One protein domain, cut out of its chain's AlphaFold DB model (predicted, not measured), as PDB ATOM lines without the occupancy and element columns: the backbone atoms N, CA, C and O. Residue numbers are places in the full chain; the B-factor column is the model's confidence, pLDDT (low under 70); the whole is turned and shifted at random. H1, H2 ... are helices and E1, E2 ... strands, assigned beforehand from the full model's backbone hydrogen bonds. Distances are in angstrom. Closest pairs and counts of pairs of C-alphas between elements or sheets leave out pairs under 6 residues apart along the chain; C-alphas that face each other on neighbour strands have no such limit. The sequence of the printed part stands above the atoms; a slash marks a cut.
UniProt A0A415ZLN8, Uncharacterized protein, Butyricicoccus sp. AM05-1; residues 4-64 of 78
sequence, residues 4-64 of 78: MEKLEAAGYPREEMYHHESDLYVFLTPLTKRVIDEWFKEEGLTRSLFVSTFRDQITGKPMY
ATOM      1  N   MET A   4     225.658 260.747 105.630       98.00
ATOM      2  CA  MET A   4     226.423 261.877 105.104       98.00
ATOM      3  C   MET A   4     226.616 262.983 106.153       98.00
ATOM      4  O   MET A   4     227.742 263.420 106.372       98.00
ATOM      5  N   GLU A   5     225.550 263.380 106.852       97.81
ATOM      6  CA  GLU A   5     225.624 264.376 107.933       97.81
ATOM      7  C   GLU A   5     226.534 263.899 109.079       97.81
ATOM      8  O   GLU A   5     227.317 264.676 109.627       97.81
ATOM      9  N   LYS A   6     226.485 262.604 109.422       97.94
ATOM     10  CA  LYS A   6     227.335 262.033 110.477       97.94
ATOM     11  C   LYS A   6     228.813 262.012 110.090       97.94
ATOM     12  O   LYS A   6     229.673 262.233 110.940       97.94
ATOM     13  N   LEU A   7     229.111 261.750 108.821       98.44
ATOM     14  CA  LEU A   7     230.468 261.809 108.281       98.44
ATOM     15  C   LEU A   7     231.017 263.243 108.309       98.44
ATOM     16  O   LEU A   7     232.135 263.439 108.784       98.44
ATOM     17  N   GLU A   8     230.224 264.237 107.895       98.12
ATOM     18  CA  GLU A   8     230.593 265.661 107.983       98.12
ATOM     19  C   GLU A   8     230.859 266.078 109.436       98.12
ATOM     20  O   GLU A   8     231.899 266.665 109.736       98.12
ATOM     21  N   ALA A   9     229.975 265.702 110.366       98.12
ATOM     22  CA  ALA A   9     230.138 265.988 111.794       98.12
ATOM     23  C   ALA A   9     231.390 265.329 112.404       98.12
ATOM     24  O   ALA A   9     231.960 265.843 113.367       98.12
ATOM     25  N   ALA A  10     231.839 264.203 111.842       98.00
ATOM     26  CA  ALA A  10     233.070 263.522 112.235       98.00
ATOM     27  C   ALA A  10     234.336 264.100 111.568       98.00
ATOM     28  O   ALA A  10     235.434 263.604 111.828       98.00
ATOM     29  N   GLY A  11     234.196 265.132 110.729       98.12
ATOM     30  CA  GLY A  11     235.295 265.805 110.036       98.12
ATOM     31  C   GLY A  11     235.684 265.178 108.695       98.12
ATOM     32  O   GLY A  11     236.774 265.464 108.203       98.12
ATOM     33  N   TYR A  12     234.846 264.318 108.107       98.25
ATOM     34  CA  TYR A  12     235.082 263.812 106.755       98.25
ATOM     35  C   TYR A  12     234.664 264.868 105.710       98.25
ATOM     36  O   TYR A  12     233.542 265.376 105.790       98.25
ATOM     37  N   PRO A  13     235.530 265.199 104.736       97.75
ATOM     38  CA  PRO A  13     235.265 266.246 103.751       97.75
ATOM     39  C   PRO A  13     234.100 265.891 102.819       97.75
ATOM     40  O   PRO A  13     234.024 264.786 102.274       97.75
ATOM     41  N   ARG A  14     233.191 266.847 102.603       97.12
ATOM     42  CA  ARG A  14     232.007 266.677 101.743       97.12
ATOM     43  C   ARG A  14     232.390 266.471 100.281       97.12
ATOM     44  O   ARG A  14     231.728 265.721  99.574       97.12
ATOM     45  N   GLU A  15     233.463 267.111  99.842       97.25
ATOM     46  CA  GLU A  15     234.041 267.002  98.505       97.25
ATOM     47  C   GLU A  15     234.645 265.620  98.203       97.25
ATOM     48  O   GLU A  15     234.816 265.281  97.034       97.25
ATOM     49  N   GLU A  16     234.916 264.805  99.230       97.06
ATOM     50  CA  GLU A  16     235.336 263.402  99.084       97.06
ATOM     51  C   GLU A  16     234.174 262.411  99.301       97.06
ATOM     52  O   GLU A  16     234.395 261.209  99.487       97.06
ATOM     53  N   MET A  17     232.928 262.901  99.314       98.00
ATOM     54  CA  MET A  17     231.723 262.075  99.234       98.00
ATOM     55  C   MET A  17     231.271 262.010  97.779       98.00
ATOM     56  O   MET A  17     230.700 262.958  97.241       98.00
ATOM     57  N   TYR A  18     231.515 260.871  97.150       97.50
ATOM     58  CA  TYR A  18     231.076 260.596  95.788       97.50
ATOM     59  C   TYR A  18     229.804 259.752  95.820       97.50
ATOM     60  O   TYR A  18     229.349 259.332  96.886       97.50
ATOM     61  N   HIS A  19     229.213 259.500  94.658       97.31
ATOM     62  CA  HIS A  19     228.038 258.645  94.575       97.31
ATOM     63  C   HIS A  19     227.890 258.012  93.194       97.31
ATOM     64  O   HIS A  19     228.459 258.487  92.206       97.31
ATOM     65  N   HIS A  20     227.079 256.964  93.136       95.50
ATOM     66  CA  HIS A  20     226.465 256.472  91.912       95.50
ATOM     67  C   HIS A  20     224.983 256.270  92.194       95.50
ATOM     68  O   HIS A  20     224.630 255.531  93.107       95.50
ATOM     69  N   GLU A  21     224.115 256.959  91.453       94.69
ATOM     70  CA  GLU A  21     222.680 256.979  91.751       94.69
ATOM     71  C   GLU A  21     222.427 257.344  93.231       94.69
ATOM     72  O   GLU A  21     222.831 258.424  93.679       94.69
ATOM     73  N   SER A  22     221.795 256.445  93.989       96.44
ATOM     74  CA  SER A  22     221.499 256.578  95.417       96.44
ATOM     75  C   SER A  22     222.605 256.090  96.354       96.44
ATOM     76  O   SER A  22     222.460 256.213  97.574       96.44
ATOM     77  N   ASP A  23     223.681 255.519  95.825       97.94
ATOM     78  CA  ASP A  23     224.701 254.836  96.617       97.94
ATOM     79  C   ASP A  23     225.830 255.800  96.969       97.94
ATOM     80  O   ASP A  23     226.325 256.543  96.119       97.94
ATOM     81  N   LEU A  24     226.221 255.823  98.243       98.44
ATOM     82  CA  LEU A  24     227.231 256.739  98.763       98.44
ATOM     83  C   LEU A  24     228.613 256.092  98.708       98.44
ATOM     84  O   LEU A  24     228.835 255.034  99.300       98.44
ATOM     85  N   TYR A  25     229.561 256.778  98.076       98.38
ATOM     86  CA  TYR A  25     230.948 256.345  97.960       98.38
ATOM     87  C   TYR A  25     231.868 257.208  98.824       98.38
ATOM     88  O   TYR A  25     231.960 258.422  98.639       98.38
ATOM     89  N   VAL A  26     232.597 256.576  99.746       98.44
ATOM     90  CA  VAL A  26     233.570 257.250 100.627       98.44
ATOM     91  C   VAL A  26     234.841 256.428 100.772       98.44
ATOM     92  O   VAL A  26     234.798 255.200 100.744       98.44
ATOM     93  N   PHE A  27     235.990 257.073 100.957       98.38
ATOM     94  CA  PHE A  27     237.254 256.355 101.104       98.38
ATOM     95  C   PHE A  27     237.254 255.444 102.330       98.38
ATOM     96  O   PHE A  27     236.748 255.793 103.401       98.38
ATOM     97  N   LEU A  28     237.868 254.270 102.188       98.25
ATOM     98  CA  LEU A  28     238.043 253.331 103.286       98.25
ATOM     99  C   LEU A  28     239.162 253.844 104.203       98.25
ATOM    100  O   LEU A  28     240.350 253.681 103.928       98.25
ATOM    101  N   THR A  29     238.767 254.460 105.315       98.12
ATOM    102  CA  THR A  29     239.664 255.001 106.342       98.12
ATOM    103  C   THR A  29     239.214 254.532 107.731       98.12
ATOM    104  O   THR A  29     238.070 254.091 107.895       98.12
ATOM    105  N   PRO A  30     240.068 254.634 108.768       98.44
ATOM    106  CA  PRO A  30     239.642 254.362 110.141       98.44
ATOM    107  C   PRO A  30     238.458 255.237 110.588       98.44
ATOM    108  O   PRO A  30     237.578 254.750 111.297       98.44
ATOM    109  N   LEU A  31     238.408 256.498 110.135       98.50
ATOM    110  CA  LEU A  31     237.319 257.429 110.431       98.50
ATOM    111  C   LEU A  31     235.998 256.953 109.818       98.50
ATOM    112  O   LEU A  31     235.024 256.759 110.543       98.50
ATOM    113  N   THR A  32     235.977 256.722 108.502       98.25
ATOM    114  CA  THR A  32     234.754 256.321 107.790       98.25
ATOM    115  C   THR A  32     234.262 254.961 108.257       98.25
ATOM    116  O   THR A  32     233.066 254.799 108.475       98.25
ATOM    117  N   LYS A  33     235.170 254.010 108.524       98.44
ATOM    118  CA  LYS A  33     234.809 252.715 109.115       98.44
ATOM    119  C   LYS A  33     234.055 252.898 110.435       98.44
ATOM    120  O   LYS A  33     232.987 252.319 110.602       98.44
ATOM    121  N   ARG A  34     234.606 253.692 111.361       98.44
ATOM    122  CA  ARG A  34     233.993 253.932 112.674       98.44
ATOM    123  C   ARG A  34     232.609 254.566 112.534       98.44
ATOM    124  O   ARG A  34     231.663 254.073 113.133       98.44
ATOM    125  N   VAL A  35     232.493 255.611 111.716       98.50
ATOM    126  CA  VAL A  35     231.230 256.339 111.523       98.50
ATOM    127  C   VAL A  35     230.155 255.455 110.891       98.50
ATOM    128  O   VAL A  35     229.029 255.442 111.382       98.50
ATOM    129  N   ILE A  36     230.498 254.693 109.846       98.25
ATOM    130  CA  ILE A  36     229.570 253.762 109.185       98.25
ATOM    131  C   ILE A  36     229.099 252.698 110.179       98.25
ATOM    132  O   ILE A  36     227.898 252.478 110.312       98.25
ATOM    133  N   ASP A  37     230.019 252.065 110.911       97.81
ATOM    134  CA  ASP A  37     229.670 251.008 111.864       97.81
ATOM    135  C   ASP A  37     228.764 251.535 112.997       97.81
ATOM    136  O   ASP A  37     227.785 250.880 113.361       97.81
ATOM    137  N   GLU A  38     229.054 252.727 113.530       98.00
ATOM    138  CA  GLU A  38     228.224 253.390 114.544       98.00
ATOM    139  C   GLU A  38     226.837 253.754 113.992       98.00
ATOM    140  O   GLU A  38     225.833 253.512 114.655       98.00
ATOM    141  N   TRP A  39     226.760 254.314 112.781       98.12
ATOM    142  CA  TRP A  39     225.493 254.716 112.161       98.12
ATOM    143  C   TRP A  39     224.580 253.521 111.862       98.12
ATOM    144  O   TRP A  39     223.423 253.523 112.267       98.12
ATOM    145  N   PHE A  40     225.103 252.451 111.251       97.88
ATOM    146  CA  PHE A  40     224.313 251.239 110.989       97.88
ATOM    147  C   PHE A  40     223.781 250.604 112.278       97.88
ATOM    148  O   PHE A  40     222.659 250.097 112.300       97.88
ATOM    149  N   LYS A  41     224.570 250.648 113.359       97.25
ATOM    150  CA  LYS A  41     224.143 250.166 114.676       97.25
ATOM    151  C   LYS A  41     223.007 251.012 115.258       97.25
ATOM    152  O   LYS A  41     222.085 250.442 115.832       97.25
ATOM    153  N   GLU A  42     223.082 252.334 115.136       97.38
ATOM    154  CA  GLU A  42     222.052 253.262 115.625       97.38
ATOM    155  C   GLU A  42     220.731 253.125 114.863       97.38
ATOM    156  O   GLU A  42     219.673 253.104 115.486       97.38
ATOM    157  N   GLU A  43     220.789 252.948 113.542       96.38
ATOM    158  CA  GLU A  43     219.604 252.775 112.689       96.38
ATOM    159  C   GLU A  43     219.032 251.342 112.724       96.38
ATOM    160  O   GLU A  43     218.001 251.060 112.116       96.38
ATOM    161  N   GLY A  44     219.692 250.404 113.418       96.75
ATOM    162  CA  GLY A  44     219.263 249.003 113.486       96.75
ATOM    163  C   GLY A  44     219.373 248.252 112.151       96.75
ATOM    164  O   GLY A  44     218.671 247.264 111.931       96.75
ATOM    165  N   LEU A  45     220.247 248.710 111.251       95.25
ATOM    166  CA  LEU A  45     220.420 248.164 109.908       95.25
ATOM    167  C   LEU A  45     221.528 247.102 109.862       95.25
ATOM    168  O   LEU A  45     222.565 247.193 110.521       95.25
ATOM    169  N   THR A  46     221.350 246.093 109.005       94.50
ATOM    170  CA  THR A  46     222.360 245.042 108.811       94.50
ATOM    171  C   THR A  46     223.411 245.491 107.798       94.50
ATOM    172  O   THR A  46     223.220 245.347 106.594       94.50
ATOM    173  N   ARG A  47     224.554 245.986 108.285       94.12
ATOM    174  CA  ARG A  47     225.677 246.503 107.475       94.12
ATOM    175  C   ARG A  47     226.039 245.642 106.259       94.12
ATOM    176  O   ARG A  47     226.264 246.180 105.185       94.12
ATOM    177  N   SER A  48     226.093 244.316 106.399       95.31
ATOM    178  CA  SER A  48     226.499 243.414 105.308       95.31
ATOM    179  C   SER A  48     225.533 243.374 104.120       95.31
ATOM    180  O   SER A  48     225.911 242.862 103.074       95.31
ATOM    181  N   LEU A  49     224.304 243.878 104.272       96.50
ATOM    182  CA  LEU A  49     223.330 243.978 103.182       96.50
ATOM    183  C   LEU A  49     223.484 245.264 102.361       96.50
ATOM    184  O   LEU A  49     222.994 245.319 101.241       96.50
ATOM    185  N   PHE A  50     224.141 246.284 102.918       97.75
ATOM    186  CA  PHE A  50     224.208 247.625 102.328       97.75
ATOM    187  C   PHE A  50     225.629 248.090 102.025       97.75
ATOM    188  O   PHE A  50     225.796 249.045 101.280       97.75
ATOM    189  N   VAL A  51     226.647 247.472 102.631       98.00
ATOM    190  CA  VAL A  51     228.032 247.942 102.539       98.00
ATOM    191  C   VAL A  51     228.885 246.941 101.783       98.00
ATOM    192  O   VAL A  51     229.127 245.829 102.262       98.00
ATOM    193  N   SER A  52     229.416 247.382 100.649       98.19
ATOM    194  CA  SER A  52     230.461 246.699  99.898       98.19
ATOM    195  C   SER A  52     231.738 247.555  99.854       98.19
ATOM    196  O   SER A  52     231.801 248.657 100.410       98.19
ATOM    197  N   THR A  53     232.804 247.023  99.256       98.19
ATOM    198  CA  THR A  53     234.040 247.777  99.014       98.19
ATOM    199  C   THR A  53     234.515 247.564  97.593       98.19
ATOM    200  O   THR A  53     234.519 246.429  97.115       98.19
ATOM    201  N   PHE A  54     235.026 248.616  96.968       97.81
ATOM    202  CA  PHE A  54     235.646 248.559  95.647       97.81
ATOM    203  C   PHE A  54     236.938 249.384  95.622       97.81
ATOM    204  O   PHE A  54     237.281 250.059  96.596       97.81
ATOM    205  N   ARG A  55     237.696 249.294  94.526       97.75
ATOM    206  CA  ARG A  55     238.840 250.180  94.262       97.75
ATOM    207  C   ARG A  55     238.441 251.181  93.197       97.75
ATOM    208  O   ARG A  55     237.993 250.768  92.129       97.75
ATOM    209  N   ASP A  56     238.615 252.461  93.485       93.81
ATOM    210  CA  ASP A  56     238.302 253.509  92.523       93.81
ATOM    211  C   ASP A  56     239.317 253.514  91.364       93.81
ATOM    212  O   ASP A  56     240.494 253.194  91.540       93.81
ATOM    213  N   GLN A  57     238.862 253.875  90.169       93.75
ATOM    214  CA  GLN A  57     239.661 253.845  88.942       93.75
ATOM    215  C   GLN A  57     240.511 255.106  88.708       93.75
ATOM    216  O   GLN A  57     241.286 255.135  87.753       93.75
ATOM    217  N   ILE A  58     240.366 256.146  89.537       93.00
ATOM    218  CA  ILE A  58     241.076 257.425  89.386       93.00
ATOM    219  C   ILE A  58     242.353 257.420  90.236       93.00
ATOM    220  O   ILE A  58     243.432 257.747  89.748       93.00
ATOM    221  N   THR A  59     242.240 257.031  91.504       94.31
ATOM    222  CA  THR A  59     243.321 257.028  92.495       94.31
ATOM    223  C   THR A  59     243.773 255.622  92.897       94.31
ATOM    224  O   THR A  59     244.850 255.476  93.476       94.31
ATOM    225  N   GLY A  60     242.987 254.579  92.598       96.12
ATOM    226  CA  GLY A  60     243.285 253.190  92.972       96.12
ATOM    227  C   GLY A  60     243.038 252.866  94.451       96.12
ATOM    228  O   GLY A  60     243.386 251.769  94.921       96.12
ATOM    229  N   LYS A  61     242.472 253.809  95.212       97.44
ATOM    230  CA  LYS A  61     242.249 253.684  96.650       97.44
ATOM    231  C   LYS A  61     240.980 252.871  96.924       97.44
ATOM    232  O   LYS A  61     240.034 252.883  96.138       97.44
ATOM    233  N   PRO A  62     240.949 252.120  98.038       98.31
ATOM    234  CA  PRO A  62     239.742 251.426  98.451       98.31
ATOM    235  C   PRO A  62     238.674 252.422  98.915       98.31
ATOM    236  O   PRO A  62     238.963 253.362  99.663       98.31
ATOM    237  N   MET A  63     237.433 252.171  98.521       98.56
ATOM    238  CA  MET A  63     236.252 252.931  98.917       98.56
ATOM    239  C   MET A  63     235.172 251.988  99.440       98.56
ATOM    240  O   MET A  63     235.100 250.824  99.038       98.56
ATOM    241  N   TYR A  64     234.347 252.495 100.347       98.56
ATOM    242  CA  TYR A  64     233.054 251.910 100.656       98.56
ATOM    243  C   TYR A  64     232.051 252.318  99.592       98.56
ATOM    244  O   TYR A  64     232.013 253.484  99.204       98.56
TER     245      TYR A  64
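AT A GLANCE: This is residues 4 to 64 of the 78 residues of an uncharacterized protein of Butyricicoccus sp. AM05-1 (UniProt A0A415ZLN8). A small, strongly twisted sheet made of two hairpins, E1 with E2 and E3 with E4, curls like part of a barrel. The longest helix, H2, grazes it, and the short helix H1 packs on H2 at a steep angle. The printed part has 61 residues, with three named helices and four named strands in the order H1, E1, E2, H2, H3, E3, E4; the sheet's order is E1, E2, E4, E3, antiparallel throughout. The class is mixed, and the whole is compact, with a radius of gyration of the C-alphas of 11.4 A and spans of 33 by 25 by 23 A.

HOW THE PARTS SIT: E1, residues 18 to 20, is an edge strand and forms a hairpin with E2, residues 23 to 27; N 18 and O 25 are within hydrogen-bond range at 2.9 A. The pairing of E2 is staggered: residues 23 to 25 pair with E1 and residues 26 to 27 with E4, residues 62 to 64, where N 64 and O 26 are 2.8 A apart. E4 forms a hairpin with the other edge strand, E3, residues 51 to 55; N 63 and O 54 are 2.9 A apart. H2, residues 30 to 42, only grazes the sheet, with its residues 32 to 40. H1, residues 4 to 9, touches H2, the closest C-alphas being those of Leu 7 and Val 35, 6.4 A apart, at a steep tilt of 63 degrees, opposite ways. H3, residues 47 to 50, is close to H2 but not clearly touching, with the C-alphas of Phe 40 and Arg 47 closest at 6.1 A. E2, H2, H3 and E3 make a split strand-helix-strand unit, two strands running the same way with E4 between them, and its crossover is right-handed. In H1 and H2 every O i to N i+4 pair is within hydrogen-bond range; H3 is too short for such a pair.

IN THESE COORDINATES: H1 begins at C-alpha 4, (226.423, 261.877, 105.104). H2 is 18.5 A long from first to last C-alpha, E3 13.8 A and E2 13.4 A. E4 ends at C-alpha 64, (233.054, 251.910, 100.656).

THE WHOLE: The two C-alphas farthest apart, those of Gly 44 and Ile 58, are 33.6 A apart. The printed part has no cut and no long link. Its mean pLDDT is 97.3, and no printed residue is under 70.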